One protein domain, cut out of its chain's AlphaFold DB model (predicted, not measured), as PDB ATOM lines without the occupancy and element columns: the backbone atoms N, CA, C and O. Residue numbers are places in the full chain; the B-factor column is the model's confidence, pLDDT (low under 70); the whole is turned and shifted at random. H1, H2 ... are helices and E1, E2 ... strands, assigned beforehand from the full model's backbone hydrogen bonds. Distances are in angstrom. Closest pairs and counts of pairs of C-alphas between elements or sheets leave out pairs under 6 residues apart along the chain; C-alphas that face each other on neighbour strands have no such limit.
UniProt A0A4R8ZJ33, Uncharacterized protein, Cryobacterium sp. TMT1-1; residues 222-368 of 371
ATOM      1  N   ALA A 222     223.227 216.919 234.482       94.12
ATOM      2  CA  ALA A 222     222.068 216.041 234.630       94.12
ATOM      3  C   ALA A 222     222.363 214.569 234.271       94.12
ATOM      4  O   ALA A 222     221.590 213.682 234.637       94.12
ATOM      5  N   VAL A 223     223.483 214.294 233.587       94.00
ATOM      6  CA  VAL A 223     223.950 212.928 233.316       94.00
ATOM      7  C   VAL A 223     224.354 212.226 234.610       94.00
ATOM      8  O   VAL A 223     223.990 211.065 234.799       94.00
ATOM      9  N   TYR A 224     225.035 212.921 235.525       94.38
ATOM     10  CA  TYR A 224     225.451 212.323 236.792       94.38
ATOM     11  C   TYR A 224     224.256 212.023 237.707       94.38
ATOM     12  O   TYR A 224     224.146 210.923 238.239       94.38
ATOM     13  N   ALA A 225     223.329 212.970 237.851       95.19
ATOM     14  CA  ALA A 225     222.085 212.774 238.585       95.19
ATOM     15  C   ALA A 225     220.975 213.656 238.009       95.19
ATOM     16  O   ALA A 225     221.124 214.870 237.848       95.19
ATOM     17  N   THR A 226     219.827 213.055 237.721       95.00
ATOM     18  CA  THR A 226     218.654 213.807 237.267       95.00
ATOM     19  C   THR A 226     217.987 214.538 238.435       95.00
ATOM     20  O   THR A 226     218.194 214.212 239.605       95.00
ATOM     21  N   VAL A 227     217.129 215.514 238.122       93.81
ATOM     22  CA  VAL A 227     216.343 216.235 239.137       93.81
ATOM     23  C   VAL A 227     215.508 215.276 239.991       93.81
ATOM     24  O   VAL A 227     215.438 215.441 241.206       93.81
ATOM     25  N   ASP A 228     214.874 214.278 239.375       94.00
ATOM     26  CA  ASP A 228     213.989 213.353 240.089       94.00
ATOM     27  C   ASP A 228     214.769 212.424 241.024       94.00
ATOM     28  O   ASP A 228     214.304 212.117 242.119       94.00
ATOM     29  N   GLU A 229     215.981 212.035 240.633       94.19
ATOM     30  CA  GLU A 229     216.881 211.261 241.491       94.19
ATOM     31  C   GLU A 229     217.340 212.067 242.693       94.19
ATOM     32  O   GLU A 229     217.282 211.567 243.812       94.19
ATOM     33  N   TYR A 230     217.716 213.327 242.476       93.31
ATOM     34  CA  TYR A 230     218.045 214.235 243.565       93.31
ATOM     35  C   TYR A 230     216.850 214.422 244.514       93.31
ATOM     36  O   TYR A 230     216.982 214.278 245.726       93.31
ATOM     37  N   ARG A 231     215.646 214.679 243.990       92.44
ATOM     38  CA  ARG A 231     214.438 214.832 244.819       92.44
ATOM     39  C   ARG A 231     214.131 213.588 245.642       92.44
ATOM     40  O   ARG A 231     213.779 213.712 246.813       92.44
ATOM     41  N   ALA A 232     214.266 212.410 245.037       91.75
ATOM     42  CA  ALA A 232     214.069 211.141 245.721       91.75
ATOM     43  C   ALA A 232     215.120 210.919 246.819       91.75
ATOM     44  O   ALA A 232     214.757 210.529 247.925       91.75
ATOM     45  N   ALA A 233     216.390 211.210 246.528       91.06
ATOM     46  CA  ALA A 233     217.508 211.035 247.450       91.06
ATOM     47  C   ALA A 233     217.438 211.964 248.670       91.06
ATOM     48  O   ALA A 233     217.653 211.523 249.794       91.06
ATOM     49  N   PHE A 234     217.100 213.238 248.455       90.00
ATOM     50  CA  PHE A 234     217.096 214.271 249.498       90.00
ATOM     51  C   PHE A 234     215.694 214.573 250.051       90.00
ATOM     52  O   PHE A 234     215.507 215.543 250.783       90.00
ATOM     53  N   GLY A 235     214.682 213.777 249.680       88.94
ATOM     54  CA  GLY A 235     213.319 213.890 250.207       88.94
ATOM     55  C   GLY A 235     212.657 215.255 249.982       88.94
ATOM     56  O   GLY A 235     211.819 215.668 250.786       88.94
ATOM     57  N   THR A 236     213.024 215.969 248.914       86.88
ATOM     58  CA  THR A 236     212.551 217.334 248.645       86.88
ATOM     59  C   THR A 236     211.576 217.391 247.472       86.88
ATOM     60  O   THR A 236     211.741 216.716 246.457       86.88
ATOM     61  N   ALA A 237     210.547 218.230 247.601       87.38
ATOM     62  CA  ALA A 237     209.603 218.550 246.528       87.38
ATOM     63  C   ALA A 237     209.914 219.897 245.851       87.38
ATOM     64  O   ALA A 237     209.167 220.339 244.977       87.38
ATOM     65  N   GLU A 238     210.984 220.569 246.274       86.62
ATOM     66  CA  GLU A 238     211.327 221.899 245.788       86.62
ATOM     67  C   GLU A 238     211.815 221.878 244.333       86.62
ATOM     68  O   GLU A 238     212.139 220.841 243.734       86.62
ATOM     69  N   GLU A 239     211.836 223.062 243.724       89.56
ATOM     70  CA  GLU A 239     212.564 223.266 242.479       89.56
ATOM     71  C   GLU A 239     214.061 223.067 242.734       89.56
ATOM     72  O   GLU A 239     214.602 223.562 243.722       89.56
ATOM     73  N   VAL A 240     214.712 222.314 241.850       89.56
ATOM     74  CA  VAL A 240     216.136 221.996 241.947       89.56
ATOM     75  C   VAL A 240     216.827 222.637 240.761       89.56
ATOM     76  O   VAL A 240     216.454 222.394 239.612       89.56
ATOM     77  N   LEU A 241     217.840 223.439 241.052       88.94
ATOM     78  CA  LEU A 241     218.742 223.999 240.066       88.94
ATOM     79  C   LEU A 241     219.916 223.034 239.918       88.94
ATOM     80  O   LEU A 241     220.617 222.755 240.890       88.94
ATOM     81  N   ILE A 242     220.100 222.514 238.706       90.06
ATOM     82  CA  ILE A 242     221.292 221.754 238.325       90.06
ATOM     83  C   ILE A 242     222.165 222.693 237.514       90.06
ATOM     84  O   ILE A 242     221.715 223.252 236.511       90.06
ATOM     85  N   GLY A 243     223.403 222.867 237.942       85.81
ATOM     86  CA  GLY A 243     224.328 223.759 237.272       85.81
ATOM     87  C   GLY A 243     225.748 223.252 237.343       85.81
ATOM     88  O   GLY A 243     226.098 222.415 238.173       85.81
ATOM     89  N   ARG A 244     226.579 223.812 236.469       83.06
ATOM     90  CA  ARG A 244     228.003 223.831 236.755       83.06
ATOM     91  C   ARG A 244     228.259 224.781 237.904       83.06
ATOM     92  O   ARG A 244     227.565 225.794 238.030       83.06
ATOM     93  N   GLN A 245     229.263 224.466 238.708       71.12
ATOM     94  CA  GLN A 245     229.792 225.409 239.670       71.12
ATOM     95  C   GLN A 245     230.126 226.698 238.910       71.12
ATOM     96  O   GLN A 245     230.943 226.698 237.993       71.12
ATOM     97  N   SER A 246     229.421 227.782 239.229       55.91
ATOM     98  CA  SER A 246     229.802 229.097 238.731       55.91
ATOM     99  C   SER A 246     231.127 229.464 239.376       55.91
ATOM    100  O   SER A 246     231.270 229.238 240.580       55.91
ATOM    101  N   ASP A 247     232.042 230.063 238.613       54.91
ATOM    102  CA  ASP A 247     233.251 230.692 239.143       54.91
ATOM    103  C   ASP A 247     232.840 231.620 240.292       54.91
ATOM    104  O   ASP A 247     232.293 232.703 240.056       54.91
ATOM    105  N   GLY A 248     232.999 231.159 241.534       50.84
ATOM    106  CA  GLY A 248     232.560 231.894 242.711       50.84
ATOM    107  C   GLY A 248     233.281 233.238 242.836       50.84
ATOM    108  O   GLY A 248     234.165 233.589 242.052       50.84
ATOM    109  N   GLU A 249     232.922 233.996 243.871       50.84
ATOM    110  CA  GLU A 249     233.611 235.250 244.206       50.84
ATOM    111  C   GLU A 249     235.089 235.020 244.576       50.84
ATOM    112  O   GLU A 249     235.910 235.920 244.423       50.84
ATOM    113  N   VAL A 250     235.442 233.802 244.999       63.34
ATOM    114  CA  VAL A 250     236.816 233.393 245.305       63.34
ATOM    115  C   VAL A 250     237.365 232.607 244.117       63.34
ATOM    116  O   VAL A 250     237.022 231.443 243.924       63.34
ATOM    117  N   TRP A 251     238.177 233.271 243.297       79.50
ATOM    118  CA  TRP A 251     238.838 232.685 242.131       79.50
ATOM    119  C   TRP A 251     240.353 232.697 242.356       79.50
ATOM    120  O   TRP A 251     240.955 233.773 242.397       79.50
ATOM    121  N   GLY A 252     240.943 231.515 242.556       86.69
ATOM    122  CA  GLY A 252     242.361 231.320 242.863       86.69
ATOM    123  C   GLY A 252     243.124 230.526 241.801       86.69
ATOM    124  O   GLY A 252     242.620 230.239 240.711       86.69
ATOM    125  N   ILE A 253     244.371 230.177 242.119       91.31
ATOM    126  CA  ILE A 253     245.277 229.454 241.214       91.31
ATOM    127  C   ILE A 253     244.812 228.010 240.934       91.31
ATOM    128  O   ILE A 253     245.023 227.483 239.840       91.31
ATOM    129  N   ASP A 254     244.121 227.377 241.879       87.94
ATOM    130  CA  ASP A 254     243.507 226.056 241.743       87.94
ATOM    131  C   ASP A 254     242.296 226.081 240.800       87.94
ATOM    132  O   ASP A 254     242.187 225.204 239.937       87.94
ATOM    133  N   ASN A 255     241.439 227.110 240.887       87.94
ATOM    134  CA  ASN A 255     240.363 227.365 239.921       87.94
ATOM    135  C   ASN A 255     240.931 227.619 238.521       87.94
ATOM    136  O   ASN A 255     240.432 227.083 237.534       87.94
ATOM    137  N   ALA A 256     241.995 228.415 238.430       91.25
ATOM    138  CA  ALA A 256     242.673 228.694 237.174       91.25
ATOM    139  C   ALA A 256     243.209 227.418 236.515       91.25
ATOM    140  O   ALA A 256     242.964 227.181 235.330       91.25
ATOM    141  N   ALA A 257     243.891 226.575 237.290       92.12
ATOM    142  CA  ALA A 257     244.384 225.289 236.824       92.12
ATOM    143  C   ALA A 257     243.237 224.342 236.443       92.12
ATOM    144  O   ALA A 257     243.298 223.704 235.392       92.12
ATOM    145  N   ALA A 258     242.168 224.302 237.244       90.25
ATOM    146  CA  ALA A 258     240.967 223.514 236.985       90.25
ATOM    147  C   ALA A 258     240.322 223.864 235.643       90.25
ATOM    148  O   ALA A 258     240.001 222.959 234.874       90.25
ATOM    149  N   THR A 259     240.220 225.153 235.311       89.75
ATOM    150  CA  THR A 259     239.724 225.603 234.005       89.75
ATOM    151  C   THR A 259     240.599 225.106 232.855       89.75
ATOM    152  O   THR A 259     240.075 224.728 231.809       89.75
ATOM    153  N   ILE A 260     241.926 225.074 233.024       91.19
ATOM    154  CA  ILE A 260     242.845 224.627 231.965       91.19
ATOM    155  C   ILE A 260     242.765 223.113 231.748       91.19
ATOM    156  O   ILE A 260     242.732 222.658 230.605       91.19
ATOM    157  N   VAL A 261     242.732 222.331 232.829       90.75
ATOM    158  CA  VAL A 261     242.681 220.857 232.754       90.75
ATOM    159  C   VAL A 261     241.257 220.310 232.670       90.75
ATOM    160  O   VAL A 261     241.065 219.099 232.739       90.75
ATOM    161  N   ALA A 262     240.274 221.196 232.496       89.88
ATOM    162  CA  ALA A 262     238.858 220.879 232.372       89.88
ATOM    163  C   ALA A 262     238.318 220.029 233.536       89.88
ATOM    164  O   ALA A 262     237.588 219.063 233.310       89.88
ATOM    165  N   VAL A 263     238.661 220.391 234.780       88.50
ATOM    166  CA  VAL A 263     237.946 219.851 235.946       88.50
ATOM    167  C   VAL A 263     236.479 220.231 235.813       88.50
ATOM    168  O   VAL A 263     236.154 221.412 235.679       88.50
ATOM    169  N   ASP A 264     235.601 219.235 235.855       87.25
ATOM    170  CA  ASP A 264     234.164 219.473 235.876       87.25
ATOM    171  C   ASP A 264     233.675 219.574 237.321       87.25
ATOM    172  O   ASP A 264     234.166 218.867 238.203       87.25
ATOM    173  N   GLY A 265     232.702 220.448 237.555       88.94
ATOM    174  CA  GLY A 265     232.092 220.676 238.858       88.94
ATOM    175  C   GLY A 265     230.598 220.878 238.679       88.94
ATOM    176  O   GLY A 265     230.176 221.872 238.094       88.94
ATOM    177  N   CYS A 266     229.800 219.941 239.175       92.12
ATOM    178  CA  CYS A 266     228.351 219.922 239.051       92.12
ATOM    179  C   CYS A 266     227.696 220.033 240.425       92.12
ATOM    180  O   CYS A 266     228.043 219.294 241.345       92.12
ATOM    181  N   THR A 267     226.733 220.941 240.556       91.44
ATOM    182  CA  THR A 267     225.988 221.189 241.792       91.44
ATOM    183  C   THR A 267     224.495 220.969 241.579       91.44
ATOM    184  O   THR A 267     223.932 221.310 240.534       91.44
ATOM    185  N   TRP A 268     223.847 220.428 242.608       92.06
ATOM    186  CA  TRP A 268     222.395 220.366 242.720       92.06
ATOM    187  C   TRP A 268     221.980 221.182 243.929       92.06
ATOM    188  O   TRP A 268     222.450 220.938 245.040       92.06
ATOM    189  N   VAL A 269     221.116 222.167 243.703       87.19
ATOM    190  CA  VAL A 269     220.771 223.178 244.706       87.19
ATOM    191  C   VAL A 269     219.258 223.324 244.783       87.19
ATOM    192  O   VAL A 269     218.625 223.547 243.748       87.19
ATOM    193  N   PRO A 270     218.640 223.243 245.973       85.94
ATOM    194  CA  PRO A 270     217.259 223.672 246.140       85.94
ATOM    195  C   PRO A 270     217.147 225.170 245.832       85.94
ATOM    196  O   PRO A 270     217.874 225.986 246.399       85.94
ATOM    197  N   ALA A 271     216.220 225.563 244.958       82.38
ATOM    198  CA  ALA A 271     216.073 226.958 244.529       82.38
ATOM    199  C   ALA A 271     215.799 227.930 245.697       82.38
ATOM    200  O   ALA A 271     216.032 229.132 245.573       82.38
ATOM    201  N   SER A 272     215.306 227.415 246.830       74.06
ATOM    202  CA  SER A 272     214.963 228.188 248.024       74.06
ATOM    203  C   SER A 272     216.161 228.532 248.920       74.06
ATOM    204  O   SER A 272     216.115 229.552 249.610       74.06
ATOM    205  N   THR A 273     217.220 227.711 248.934       65.88
ATOM    206  CA  THR A 273     218.314 227.830 249.915       65.88
ATOM    207  C   THR A 273     219.501 228.619 249.386       65.88
ATOM    208  O   THR A 273     220.224 229.222 250.176       65.88
ATOM    209  N   GLY A 274     219.713 228.633 248.066       57.94
ATOM    210  CA  GLY A 274     220.705 229.459 247.364       57.94
ATOM    211  C   GLY A 274     222.184 229.244 247.730       57.94
ATOM    212  O   GLY A 274     223.036 229.789 247.036       57.94
ATOM    213  N   GLN A 275     222.509 228.487 248.789       58.28
ATOM    214  CA  GLN A 275     223.875 228.342 249.321       58.28
ATOM    215  C   GLN A 275     224.240 226.942 249.839       58.28
ATOM    216  O   GLN A 275     225.420 226.684 250.052       58.28
ATOM    217  N   THR A 276     223.287 226.025 250.033       66.81
ATOM    218  CA  THR A 276     223.617 224.621 250.329       66.81
ATOM    219  C   THR A 276     223.762 223.854 249.018       66.81
ATOM    220  O   THR A 276     222.927 224.003 248.125       66.81
ATOM    221  N   TRP A 277     224.812 223.038 248.880       77.56
ATOM    222  CA  TRP A 277     225.022 222.142 247.733       77.56
ATOM    223  C   TRP A 277     224.896 220.682 248.194       77.56
ATOM    224  O   TRP A 277     225.919 220.015 248.335       77.56
ATOM    225  N   PRO A 278     223.679 220.161 248.469       87.81
ATOM    226  CA  PRO A 278     223.509 218.845 249.095       87.81
ATOM    227  C   PRO A 278     224.119 217.692 248.307       87.81
ATOM    228  O   PRO A 278     224.526 216.698 248.901       87.81
ATOM    229  N   LEU A 279     224.194 217.841 246.982       91.38
ATOM    230  CA  LEU A 279     224.941 216.966 246.090       91.38
ATOM    231  C   LEU A 279     225.901 217.816 245.260       91.38
ATOM    232  O   LEU A 279     225.502 218.795 244.618       91.38
ATOM    233  N   TYR A 280     227.159 217.401 245.260       91.38
ATOM    234  CA  TYR A 280     228.236 218.021 244.511       91.38
ATOM    235  C   TYR A 280     229.092 216.935 243.874       91.38
ATOM    236  O   TYR A 280     229.476 215.973 244.534       91.38
ATOM    237  N   ILE A 281     229.374 217.064 242.585       93.81
ATOM    238  CA  ILE A 281     230.167 216.086 241.845       93.81
ATOM    239  C   ILE A 281     231.300 216.825 241.161       93.81
ATOM    240  O   ILE A 281     231.059 217.799 240.453       93.81
ATOM    241  N   THR A 282     232.525 216.353 241.364       93.56
ATOM    242  CA  THR A 282     233.702 216.874 240.663       93.56
ATOM    243  C   THR A 282     234.399 215.784 239.892       93.56
ATOM    244  O   THR A 282     234.416 214.631 240.317       93.56
ATOM    245  N   ALA A 283     234.986 216.138 238.756       94.25
ATOM    246  CA  ALA A 283     235.691 215.182 237.924       94.25
ATOM    247  C   ALA A 283     236.995 215.770 237.385       94.25
ATOM    248  O   ALA A 283     236.999 216.871 236.845       94.25
ATOM    249  N   LEU A 284     238.093 215.025 237.513       93.69
ATOM    250  CA  LEU A 284     239.400 215.347 236.944       93.69
ATOM    251  C   LEU A 284     239.671 214.430 235.740       93.69
ATOM    252  O   LEU A 284     239.896 213.224 235.935       93.69
ATOM    253  N   PRO A 285     239.682 214.977 234.508       92.62
ATOM    254  CA  PRO A 285     240.037 214.217 233.320       92.62
ATOM    255  C   PRO A 285     241.439 213.608 233.423       92.62
ATOM    256  O   PRO A 285     242.407 214.308 233.718       92.62
ATOM    257  N   GLY A 286     241.564 212.300 233.188       92.44
ATOM    258  CA  GLY A 286     242.854 211.600 233.305       92.44
ATOM    259  C   GLY A 286     243.424 211.562 234.732       92.44
ATOM    260  O   GLY A 286     244.612 211.292 234.914       92.44
ATOM    261  N   GLY A 287     242.592 211.856 235.736       93.19
ATOM    262  CA  GLY A 287     242.970 211.995 237.141       93.19
ATOM    263  C   GLY A 287     243.190 210.686 237.901       93.19
ATOM    264  O   GLY A 287     243.288 210.720 239.122       93.19
ATOM    265  N   GLU A 288     243.262 209.536 237.229       93.62
ATOM    266  CA  GLU A 288     243.454 208.228 237.876       93.62
ATOM    267  C   GLU A 288     244.682 208.187 238.804       93.62
ATOM    268  O   GLU A 288     244.608 207.683 239.923       93.62
ATOM    269  N   TRP A 289     245.796 208.797 238.390       91.81
ATOM    270  CA  TRP A 289     247.005 208.902 239.215       91.81
ATOM    271  C   TRP A 289     246.767 209.710 240.503       91.81
ATOM    272  O   TRP A 289     247.334 209.409 241.555       91.81
ATOM    273  N   ALA A 290     245.935 210.752 240.415       91.75
ATOM    274  CA  ALA A 290     245.607 211.636 241.523       91.75
ATOM    275  C   ALA A 290     244.661 210.934 242.498       91.75
ATOM    276  O   ALA A 290     244.868 211.028 243.707       91.75
ATOM    277  N   PHE A 291     243.702 210.155 241.981       93.12
ATOM    278  CA  PHE A 291     242.907 209.239 242.792       93.12
ATOM    279  C   PHE A 291     243.804 208.260 243.550       93.12
ATOM    280  O   PHE A 291     243.670 208.151 244.761       93.12
ATOM    281  N   ASP A 292     244.748 207.591 242.882       92.12
ATOM    282  CA  ASP A 292     245.611 206.586 243.522       92.12
ATOM    283  C   ASP A 292     246.436 207.172 244.658       92.12
ATOM    284  O   ASP A 292     246.533 206.606 245.751       92.12
ATOM    285  N   ARG A 293     246.982 208.361 244.416       89.19
ATOM    286  CA  ARG A 293     247.737 209.100 245.414       89.19
ATOM    287  C   ARG A 293     246.862 209.558 246.580       89.19
ATOM    288  O   ARG A 293     247.242 209.384 247.736       89.19
ATOM    289  N   SER A 294     245.692 210.113 246.279       88.75
ATOM    290  CA  SER A 294     244.707 210.558 247.265       88.75
ATOM    291  C   SER A 294     244.207 209.394 248.125       88.75
ATOM    292  O   SER A 294     244.253 209.453 249.350       88.75
ATOM    293  N   SER A 295     243.818 208.294 247.487       90.06
ATOM    294  CA  SER A 295     243.334 207.065 248.109       90.06
ATOM    295  C   SER A 295     244.361 206.483 249.079       90.06
ATOM    296  O   SER A 295     244.018 206.176 250.221       90.06
ATOM    297  N   ALA A 296     245.634 206.403 248.678       89.06
ATOM    298  CA  ALA A 296     246.706 205.931 249.552       89.06
ATOM    299  C   ALA A 296     246.879 206.815 250.801       89.06
ATOM    300  O   ALA A 296     247.069 206.294 251.898       89.06
ATOM    301  N   LEU A 297     246.777 208.141 250.653       84.44
ATOM    302  CA  LEU A 297     246.862 209.081 251.777       84.44
ATOM    303  C   LEU A 297     245.650 208.971 252.712       84.44
ATOM    304  O   LEU A 297     245.820 208.895 253.925       84.44
ATOM    305  N   MET A 298     244.438 208.944 252.155       85.19
ATOM    306  CA  MET A 298     243.195 208.898 252.932       85.19
ATOM    307  C   MET A 298     242.999 207.573 253.665       85.19
ATOM    308  O   MET A 298     242.502 207.553 254.787       85.19
ATOM    309  N   THR A 299     243.402 206.460 253.056       88.31
ATOM    310  CA  THR A 299     243.315 205.142 253.700       88.31
ATOM    311  C   THR A 299     244.378 204.947 254.776       88.31
ATOM    312  O   THR A 299     244.105 204.292 255.774       88.31
ATOM    313  N   ALA A 300     245.572 205.533 254.624       86.50
ATOM    314  CA  ALA A 300     246.620 205.465 255.644       86.50
ATOM    315  C   ALA A 300     246.285 206.258 256.921       86.50
ATOM    316  O   ALA A 300     246.778 205.907 257.992       86.50
ATOM    317  N   ASP A 301     245.469 207.309 256.804       81.31
ATOM    318  CA  ASP A 301     245.007 208.154 257.917       81.31
ATOM    319  C   ASP A 301     243.614 207.743 258.438       81.31
ATOM    320  O   ASP A 301     242.989 208.486 259.190       81.31
ATOM    321  N   ASP A 302     243.091 206.589 258.001       86.00
ATOM    322  CA  ASP A 302     241.737 206.098 258.307       86.00
ATOM    323  C   ASP A 302     240.602 207.094 257.958       86.00
ATOM    324  O   ASP A 302     239.470 206.957 258.427       86.00
ATOM    325  N   SER A 303     240.872 208.094 257.106       84.75
ATOM    326  CA  SER A 303     239.892 209.108 256.694       84.75
ATOM    327  C   SER A 303     238.960 208.614 255.585       84.75
ATOM    328  O   SER A 303     237.891 209.186 255.374       84.75
ATOM    329  N   ALA A 304     239.361 207.567 254.862       89.94
ATOM    330  CA  ALA A 304     238.532 206.865 253.892       89.94
ATOM    331  C   ALA A 304     238.826 205.361 253.904       89.94
ATOM    332  O   ALA A 304     239.899 204.912 254.298       89.94
ATOM    333  N   GLN A 305     237.874 204.578 253.412       93.06
ATOM    334  CA  GLN A 305     237.972 203.130 253.284       93.06
ATOM    335  C   GLN A 305     237.778 202.714 251.829       93.06
ATOM    336  O   GLN A 305     236.953 203.278 251.110       93.06
ATOM    337  N   THR A 306     238.509 201.690 251.391       94.81
ATOM    338  CA  THR A 306     238.267 201.067 250.086       94.81
ATOM    339  C   THR A 306     236.872 200.455 250.043       94.81
ATOM    340  O   THR A 306     236.475 199.707 250.939       94.81
ATOM    341  N   VAL A 307     236.131 200.737 248.974       95.06
ATOM    342  CA  VAL A 307     234.858 200.072 248.710       95.06
ATOM    343  C   VAL A 307     235.160 198.696 248.124       95.06
ATOM    344  O   VAL A 307     235.654 198.582 247.008       95.06
ATOM    345  N   SER A 308     234.928 197.648 248.917       86.31
ATOM    346  CA  SER A 308     235.229 196.260 248.543       86.31
ATOM    347  C   SER A 308     234.235 195.656 247.556       86.31
ATOM    348  O   SER A 308     234.581 194.720 246.838       86.31
ATOM    349  N   ASP A 309     233.000 196.156 247.556       86.38
ATOM    350  CA  ASP A 309     231.961 195.693 246.647       86.38
ATOM    351  C   ASP A 309     232.195 196.284 245.257       86.38
ATOM    352  O   ASP A 309     232.534 197.459 245.115       86.38
ATOM    353  N   SER A 310     232.018 195.466 244.220       86.69
ATOM    354  CA  SER A 310     232.093 195.949 242.843       86.69
ATOM    355  C   SER A 310     230.955 196.937 242.589       86.69
ATOM    356  O   SER A 310     229.791 196.548 242.682       86.69
ATOM    357  N   VAL A 311     231.298 198.169 242.223       91.81
ATOM    358  CA  VAL A 311     230.349 199.191 241.770       91.81
ATOM    359  C   VAL A 311     230.294 199.128 240.245       91.81
ATOM    360  O   VAL A 311     231.333 199.170 239.582       91.81
ATOM    361  N   ALA A 312     229.107 198.957 239.665       93.06
ATOM    362  CA  ALA A 312     228.982 198.710 238.231       93.06
ATOM    363  C   ALA A 312     229.583 199.850 237.383       93.06
ATOM    364  O   ALA A 312     229.168 201.003 237.480       93.06
ATOM    365  N   GLY A 313     230.551 199.509 236.523       90.19
ATOM    366  CA  GLY A 313     231.215 200.459 235.622       90.19
ATOM    367  C   GLY A 313     232.216 201.411 236.297       90.19
ATOM    368  O   GLY A 313     232.775 202.279 235.631       90.19
ATOM    369  N   VAL A 314     232.471 201.228 237.591       94.94
ATOM    370  CA  VAL A 314     233.530 201.906 238.339       94.94
ATOM    371  C   VAL A 314     234.688 200.929 238.519       94.94
ATOM    372  O   VAL A 314     234.497 199.803 238.977       94.94
ATOM    373  N   ASP A 315     235.900 201.363 238.181       93.56
ATOM    374  CA  ASP A 315     237.090 200.517 238.271       93.56
ATOM    375  C   ASP A 315     237.503 200.317 239.734       93.56
ATOM    376  O   ASP A 315     237.826 199.209 240.170       93.56
ATOM    377  N   ARG A 316     237.517 201.416 240.500       95.19
ATOM    378  CA  ARG A 316     237.970 201.484 241.896       95.19
ATOM    379  C   ARG A 316     237.228 202.585 242.633       95.19
ATOM    380  O   ARG A 316     236.901 203.603 242.028       95.19
ATOM    381  N   ALA A 317     237.011 202.405 243.934       96.81
ATOM    382  CA  ALA A 317     236.396 203.435 244.759       96.81
ATOM    383  C   ALA A 317     236.893 203.443 246.210       96.81
ATOM    384  O   ALA A 317     237.210 202.402 246.795       96.81
ATOM    385  N   THR A 318     236.904 204.633 246.808       95.69
ATOM    386  CA  THR A 318     237.051 204.850 248.251       95.69
ATOM    387  C   THR A 318     235.913 205.710 248.770       95.69
ATOM    388  O   THR A 318     235.451 206.609 248.077       95.69
ATOM    389  N   PHE A 319     235.481 205.449 249.998       95.50
ATOM    390  CA  PHE A 319     234.434 206.207 250.669       95.50
ATOM    391  C   PHE A 319     234.941 206.761 252.000       95.50
ATOM    392  O   PHE A 319     235.571 206.028 252.764       95.50
ATOM    393  N   GLY A 320     234.639 208.021 252.301       92.25
ATOM    394  CA  GLY A 320     234.975 208.646 253.577       92.25
ATOM    395  C   GLY A 320     234.050 209.809 253.911       92.25
ATOM    396  O   GLY A 320     233.496 210.448 253.020       92.25
ATOM    397  N   CYS A 321     233.880 210.098 255.200       90.19
ATOM    398  CA  CYS A 321     233.130 211.260 255.671       90.19
ATOM    399  C   CYS A 321     234.093 212.294 256.255       90.19
ATOM    400  O   CYS A 321     234.790 212.047 257.239       90.19
ATOM    401  N   GLN A 322     234.143 213.469 255.633       75.94
ATOM    402  CA  GLN A 322     235.041 214.541 256.030       75.94
ATOM    403  C   GLN A 322     234.512 215.222 257.299       75.94
ATOM    404  O   GLN A 322     233.488 215.907 257.290       75.94
ATOM    405  N   VAL A 323     235.252 215.072 258.400       63.09
ATOM    406  CA  VAL A 323     234.859 215.548 259.741       63.09
ATOM    407  C   VAL A 323     234.547 217.053 259.779       63.09
ATOM    408  O   VAL A 323     233.705 217.480 260.565       63.09
ATOM    409  N   TYR A 324     235.204 217.860 258.941       59.19
ATOM    410  CA  TYR A 324     235.100 219.323 258.984       59.19
ATOM    411  C   TYR A 324     234.116 219.933 257.983       59.19
ATOM    412  O   TYR A 324     233.716 221.076 258.184       59.19
ATOM    413  N   SER A 325     233.739 219.218 256.919       70.44
ATOM    414  CA  SER A 325     232.849 219.761 255.882       70.44
ATOM    415  C   SER A 325     231.402 219.293 256.028       70.44
ATOM    416  O   SER A 325     230.517 219.909 255.448       70.44
ATOM    417  N   GLY A 326     231.142 218.227 256.795       82.75
ATOM    418  CA  GLY A 326     229.806 217.621 256.881       82.75
ATOM    419  C   GLY A 326     229.425 216.809 255.636       82.75
ATOM    420  O   GLY A 326     228.343 216.226 255.592       82.75
ATOM    421  N   PHE A 327     230.319 216.725 254.646       88.81
ATOM    422  CA  PHE A 327     230.147 215.910 253.450       88.81
ATOM    423  C   PHE A 327     230.770 214.528 253.628       88.81
ATOM    424  O   PHE A 327     231.830 214.377 254.241       88.81
ATOM    425  N   CYS A 328     230.148 213.529 253.013       93.44
ATOM    426  CA  CYS A 328     230.827 212.288 252.675       93.44
ATOM    427  C   CYS A 328     231.097 212.235 251.178       93.44
ATOM    428  O   CYS A 328     230.298 212.733 250.382       93.44
ATOM    429  N   THR A 329     232.220 211.628 250.813       94.31
ATOM    430  CA  THR A 329     232.669 211.486 249.434       94.31
ATOM    431  C   THR A 329     232.777 210.015 249.062       94.31
ATOM    432  O   THR A 329     233.228 209.181 249.847       94.31
ATOM    433  N   LEU A 330     232.351 209.703 247.844       95.94
ATOM    434  CA  LEU A 330     232.697 208.496 247.119       95.94
ATOM    435  C   LEU A 330     233.625 208.917 245.981       95.94
ATOM    436  O   LEU A 330     233.194 209.448 244.957       95.94
ATOM    437  N   ASP A 331     234.911 208.697 246.185       95.88
ATOM    438  CA  ASP A 331     235.940 208.907 245.182       95.88
ATOM    439  C   ASP A 331     236.013 207.670 244.295       95.88
ATOM    440  O   ASP A 331     236.139 206.555 244.801       95.88
ATOM    441  N   THR A 332     235.922 207.854 242.982       97.12
ATOM    442  CA  THR A 332     235.860 206.757 242.010       97.12
ATOM    443  C   THR A 332     236.850 206.954 240.871       97.12
ATOM    444  O   THR A 332     237.137 208.086 240.473       97.12
ATOM    445  N   VAL A 333     237.332 205.844 240.314       96.06
ATOM    446  CA  VAL A 333     237.969 205.809 238.995       96.06
ATOM    447  C   VAL A 333     236.955 205.295 237.986       96.06
ATOM    448  O   VAL A 333     236.454 204.179 238.130       96.06
ATOM    449  N   ILE A 334     236.656 206.108 236.974       94.94
ATOM    450  CA  ILE A 334     235.749 205.757 235.877       94.94
ATOM    451  C   ILE A 334     236.475 206.014 234.560       94.94
ATOM    452  O   ILE A 334     236.698 207.169 234.180       94.94
ATOM    453  N   ALA A 335     236.847 204.937 233.862       92.75
ATOM    454  CA  ALA A 335     237.524 204.996 232.568       92.75
ATOM    455  C   ALA A 335     238.773 205.905 232.597       92.75
ATOM    456  O   ALA A 335     238.959 206.761 231.734       92.75
ATOM    457  N   GLY A 336     239.608 205.771 233.631       92.62
ATOM    458  CA  GLY A 336     240.836 206.564 233.800       92.62
ATOM    459  C   GLY A 336     240.634 208.016 234.265       92.62
ATOM    460  O   GLY A 336     241.602 208.777 234.329       92.62
ATOM    461  N   ASN A 337     239.406 208.425 234.596       94.62
ATOM    462  CA  ASN A 337     239.106 209.711 235.230       94.62
ATOM    463  C   ASN A 337     238.907 209.532 236.734       94.62
ATOM    464  O   ASN A 337     238.378 208.506 237.153       94.62
ATOM    465  N   TRP A 338     239.245 210.545 237.530       95.62
ATOM    466  CA  TRP A 338     238.810 210.597 238.929       95.62
ATOM    467  C   TRP A 338     237.497 211.366 239.010       95.62
ATOM    468  O   TRP A 338     237.468 212.547 238.676       95.62
ATOM    469  N   VAL A 339     236.425 210.709 239.453       96.50
ATOM    470  CA  VAL A 339     235.125 211.338 239.716       96.50
ATOM    471  C   VAL A 339     234.812 211.206 241.202       96.50
ATOM    472  O   VAL A 339     234.729 210.097 241.730       96.50
ATOM    473  N   GLN A 340     234.660 212.335 241.882       95.56
ATOM    474  CA  GLN A 340     234.283 212.416 243.287       95.56
ATOM    475  C   GLN A 340     232.806 212.794 243.384       95.56
ATOM    476  O   GLN A 340     232.405 213.874 242.949       95.56
ATOM    477  N   PHE A 341     232.010 211.910 243.980       95.62
ATOM    478  CA  PHE A 341     230.614 212.161 244.318       95.62
ATOM    479  C   PHE A 341     230.531 212.554 245.790       95.62
ATOM    480  O   PHE A 341     230.943 211.777 246.645       95.62
ATOM    481  N   SER A 342     229.993 213.727 246.094       94.06
ATOM    482  CA  SER A 342     229.954 214.281 247.447       94.06
ATOM    483  C   SER A 342     228.523 214.598 247.847       94.06
ATOM    484  O   SER A 342     227.808 215.264 247.098       94.06
ATOM    485  N   ALA A 343     228.106 214.165 249.035       93.56
ATOM    486  CA  ALA A 343     226.796 214.506 249.575       93.56
ATOM    487  C   ALA A 343     226.850 214.933 251.042       93.56
ATOM    488  O   ALA A 343     227.659 214.428 251.823       93.56
ATOM    489  N   GLU A 344     225.983 215.878 251.406       90.62
ATOM    490  CA  GLU A 344     225.880 216.412 252.763       90.62
ATOM    491  C   GLU A 344     225.222 215.378 253.685       90.62
ATOM    492  O   GLU A 344     224.048 215.029 253.530       90.62
ATOM    493  N   ARG A 345     225.988 214.872 254.657       90.38
ATOM    494  CA  ARG A 345     225.564 213.768 255.528       90.38
ATOM    495  C   ARG A 345     224.321 214.123 256.333       90.38
ATOM    496  O   ARG A 345     223.413 213.303 256.447       90.38
ATOM    497  N   ASP A 346     224.267 215.347 256.848       89.06
ATOM    498  CA  ASP A 346     223.205 215.810 257.747       89.06
ATOM    499  C   ASP A 346     221.824 215.864 257.069       89.06
ATOM    500  O   ASP A 346     220.800 215.853 257.755       89.06
ATOM    501  N   LEU A 347     221.780 215.871 255.732       88.62
ATOM    502  CA  LEU A 347     220.541 215.846 254.951       88.62
ATOM    503  C   LEU A 347     220.064 214.433 254.595       88.62
ATOM    504  O   LEU A 347     218.914 214.270 254.191       88.62
ATOM    505  N   ILE A 348     220.927 213.427 254.736       90.62
ATOM    506  CA  ILE A 348     220.640 212.043 254.344       90.62
ATOM    507  C   ILE A 348     220.462 211.166 255.583       90.62
ATOM    508  O   ILE A 348     219.437 210.502 255.717       90.62
ATOM    509  N   GLY A 349     221.433 211.177 256.503       91.31
ATOM    510  CA  GLY A 349     221.409 210.348 257.704       91.31
ATOM    511  C   GLY A 349     222.769 209.754 258.062       91.31
ATOM    512  O   GLY A 349     223.757 210.460 258.258       91.31
ATOM    513  N   THR A 350     222.801 208.437 258.237       93.94
ATOM    514  CA  THR A 350     223.988 207.673 258.637       93.94
ATOM    515  C   THR A 350     225.023 207.572 257.513       93.94
ATOM    516  O   THR A 350     224.703 207.710 256.335       93.94
ATOM    517  N   GLU A 351     226.281 207.286 257.860       93.94
ATOM    518  CA  GLU A 351     227.355 207.123 256.865       93.94
ATOM    519  C   GLU A 351     227.069 205.977 255.885       93.94
ATOM    520  O   GLU A 351     227.340 206.114 254.694       93.94
ATOM    521  N   ASP A 352     226.452 204.889 256.355       94.94
ATOM    522  CA  ASP A 352     226.044 203.762 255.509       94.94
ATOM    523  C   ASP A 352     224.950 204.163 254.503       94.94
ATOM    524  O   ASP A 352     224.994 203.740 253.346       94.94
ATOM    525  N   GLU A 353     223.993 205.006 254.908       95.62
ATOM    526  CA  GLU A 353     222.949 205.535 254.016       95.62
ATOM    527  C   GLU A 353     223.545 206.461 252.950       95.62
ATOM    528  O   GLU A 353     223.215 206.329 251.770       95.62
ATOM    529  N   VAL A 354     224.474 207.347 253.334       95.81
ATOM    530  CA  VAL A 354     225.176 208.213 252.372       95.81
ATOM    531  C   VAL A 354     226.022 207.382 251.411       95.81
ATOM    532  O   VAL A 354     225.986 207.610 250.204       95.81
ATOM    533  N   ARG A 355     226.750 206.378 251.913       96.56
ATOM    534  CA  ARG A 355     227.553 205.472 251.085       96.56
ATOM    535  C   ARG A 355     226.699 204.745 250.053       96.56
ATOM    536  O   ARG A 355     227.063 204.722 248.879       96.56
ATOM    537  N   ALA A 356     225.579 204.164 250.482       96.12
ATOM    538  CA  ALA A 356     224.663 203.456 249.594       96.12
ATOM    539  C   ALA A 356     224.098 204.388 248.512       96.12
ATOM    540  O   ALA A 356     224.093 204.023 247.336       96.12
ATOM    541  N   LEU A 357     223.699 205.607 248.891       96.25
ATOM    542  CA  LEU A 357     223.209 206.612 247.952       96.25
ATOM    543  C   LEU A 357     224.269 206.993 246.910       96.25
ATOM    544  O   LEU A 357     223.976 207.021 245.716       96.25
ATOM    545  N   LEU A 358     225.495 207.300 247.340       96.81
ATOM    546  CA  LEU A 358     226.556 207.725 246.425       96.81
ATOM    547  C   LEU A 358     226.957 206.608 245.455       96.81
ATOM    548  O   LEU A 358     227.207 206.889 244.284       96.81
ATOM    549  N   ILE A 359     226.970 205.349 245.913       97.25
ATOM    550  CA  ILE A 359     227.185 204.183 245.043       97.25
ATOM    551  C   ILE A 359     226.081 204.107 243.986       97.25
ATOM    552  O   ILE A 359     226.381 204.005 242.800       97.25
ATOM    553  N   GLU A 360     224.816 204.224 244.391       96.06
ATOM    554  CA  GLU A 360     223.683 204.182 243.466       96.06
ATOM    555  C   GLU A 360     223.737 205.312 242.423       96.06
ATOM    556  O   GLU A 360     223.499 205.075 241.236       96.06
ATOM    557  N   ILE A 361     224.084 206.535 242.839       96.25
ATOM    558  CA  ILE A 361     224.276 207.663 241.918       96.25
ATOM    559  C   ILE A 361     225.405 207.353 240.929       96.25
ATOM    560  O   ILE A 361     225.218 207.540 239.726       96.25
ATOM    561  N   ALA A 362     226.545 206.845 241.405       96.75
ATOM    562  CA  ALA A 362     227.684 206.521 240.552       96.75
ATOM    563  C   ALA A 362     227.336 205.460 239.493       96.75
ATOM    564  O   ALA A 362     227.605 205.670 238.310       96.75
ATOM    565  N   GLU A 363     226.669 204.363 239.867       95.81
ATOM    566  CA  GLU A 363     226.274 203.307 238.918       95.81
ATOM    567  C   GLU A 363     225.340 203.830 237.823       95.81
ATOM    568  O   GLU A 363     225.497 203.528 236.635       95.81
ATOM    569  N   ARG A 364     224.360 204.653 238.211       95.19
ATOM    570  CA  ARG A 364     223.412 205.247 237.264       95.19
ATOM    571  C   ARG A 364     224.074 206.284 236.366       95.19
ATOM    572  O   ARG A 364     223.724 206.352 235.187       95.19
ATOM    573  N   ALA A 365     225.011 207.065 236.901       94.44
ATOM    574  CA  ALA A 365     225.805 208.018 236.139       94.44
ATOM    575  C   ALA A 365     226.615 207.295 235.060       94.44
ATOM    576  O   ALA A 365     226.470 207.613 233.881       94.44
ATOM    577  N   VAL A 366     227.385 206.266 235.436       94.56
ATOM    578  CA  VAL A 366     228.226 205.507 234.498       94.56
ATOM    579  C   VAL A 366     227.402 204.894 233.367       94.56
ATOM    580  O   VAL A 366     227.799 204.968 232.208       94.56
ATOM    581  N   ALA A 367     226.210 204.368 233.662       92.75
ATOM    582  CA  ALA A 367     225.316 203.821 232.639       92.75
ATOM    583  C   ALA A 367     224.857 204.850 231.581       92.75
ATOM    584  O   ALA A 367     224.340 204.461 230.532       92.75
ATOM    585  N   ARG A 368     225.016 206.152 231.850       94.00
ATOM    586  CA  ARG A 368     224.659 207.262 230.951       94.00
ATOM    587  C   ARG A 368     225.872 207.942 230.322       94.00
ATOM    588  O   ARG A 368     225.679 208.843 229.503       94.00
TER     589      ARG A 368
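AT A GLANCE: This is residues 222 to 368 of the 371 residues of an uncharacterized protein of Cryobacterium sp. TMT1-1 (UniProt A0A4R8ZJ33). One twisted sheet of six strands forms a wall with helices over both faces: H5 and the shorter H1 over one face, H3 over the other at the E5 and E4 end. H2 sits out on the connection from E1 to E2, where residues 248 to 254 stick out, and the small H4 makes a corner between E6 and H5. The printed part has 147 residues, with five named helices and six named strands in the order H1 E1 H2 E2 E3 H3 E4 E5 E6 H4 H5. The sheet runs E1 E2 E3 E6 E5 E4, all antiparallel, and the class is mixed, helices and strands. The whole is compact, with a radius of gyration of the C-alphas of 14.8 A and spans of 39 by 35 by 32 A.

HOW THE PARTS SIT: The sheet holds E1 (residues 240 to 244), E2 (264 to 270), E3 (279 to 284), E6 (337 to 344), E5 (327 to 334) and E4 (316 to 321), with E1 and E4 as edge strands. N 241 and O 269 are 2.8 A apart across E1 and E2, N 266 and O 281 2.8 A across the hairpin E2 and E3, and N 340 and O 282 2.8 A across E3 and E6. E4, E5 and E6 form a meander, each strand the antiparallel neighbour of the one before, with N 330 and O 341 at 2.8 A and N 329 and O 320 at 2.8 A. H5 (351 to 366) is on the sheet at a height of 8.5 A, over E6 and E5; its closest C-alphas to E5 are those of Leu 358 and Leu 330, 6.2 A. H1 (227 to 233) is on the same face, over E2, and runs across the strands at 75 degrees to E2 on the local plane. H3 (288 to 300) is on the opposite face at a height of 9.2 A, over E5 and E4, giving three layers, helices on both faces of a sheet. H4 (345 to 348) only grazes the sheet and only just touches H5, only at the corner, with 3 pairs of C-alphas within 8 A, the closest those of Ile 348 and Val 354, 6.3 A. H2 (253 to 260) is only just not on the sheet, with 4 pairs of C-alphas within 10 A. In H1, H2, H3 and H5 every O i to N i+4 pair is within hydrogen-bond range; H4 is too short for one.

IN THESE COORDINATES: E6 is 23.0 A long, H5 22.4 A, E5 21.1 A, E2 20.2 A and H3 18.3 A. H1 begins at C-alpha 227, (216.343, 216.235, 239.137), and H5 ends at C-alpha 366, (228.226, 205.507, 234.498).

THE WHOLE: The two C-alphas farthest apart, those of Glu 239 and Ala 300, are 40.6 A apart. The printed part has no cut, and its long link is H3 to E4, residues 301 to 315. Mean pLDDT of the printed part is 88.5, with residues 246 to 250, 273 to 276 and 323 to 324 under 70.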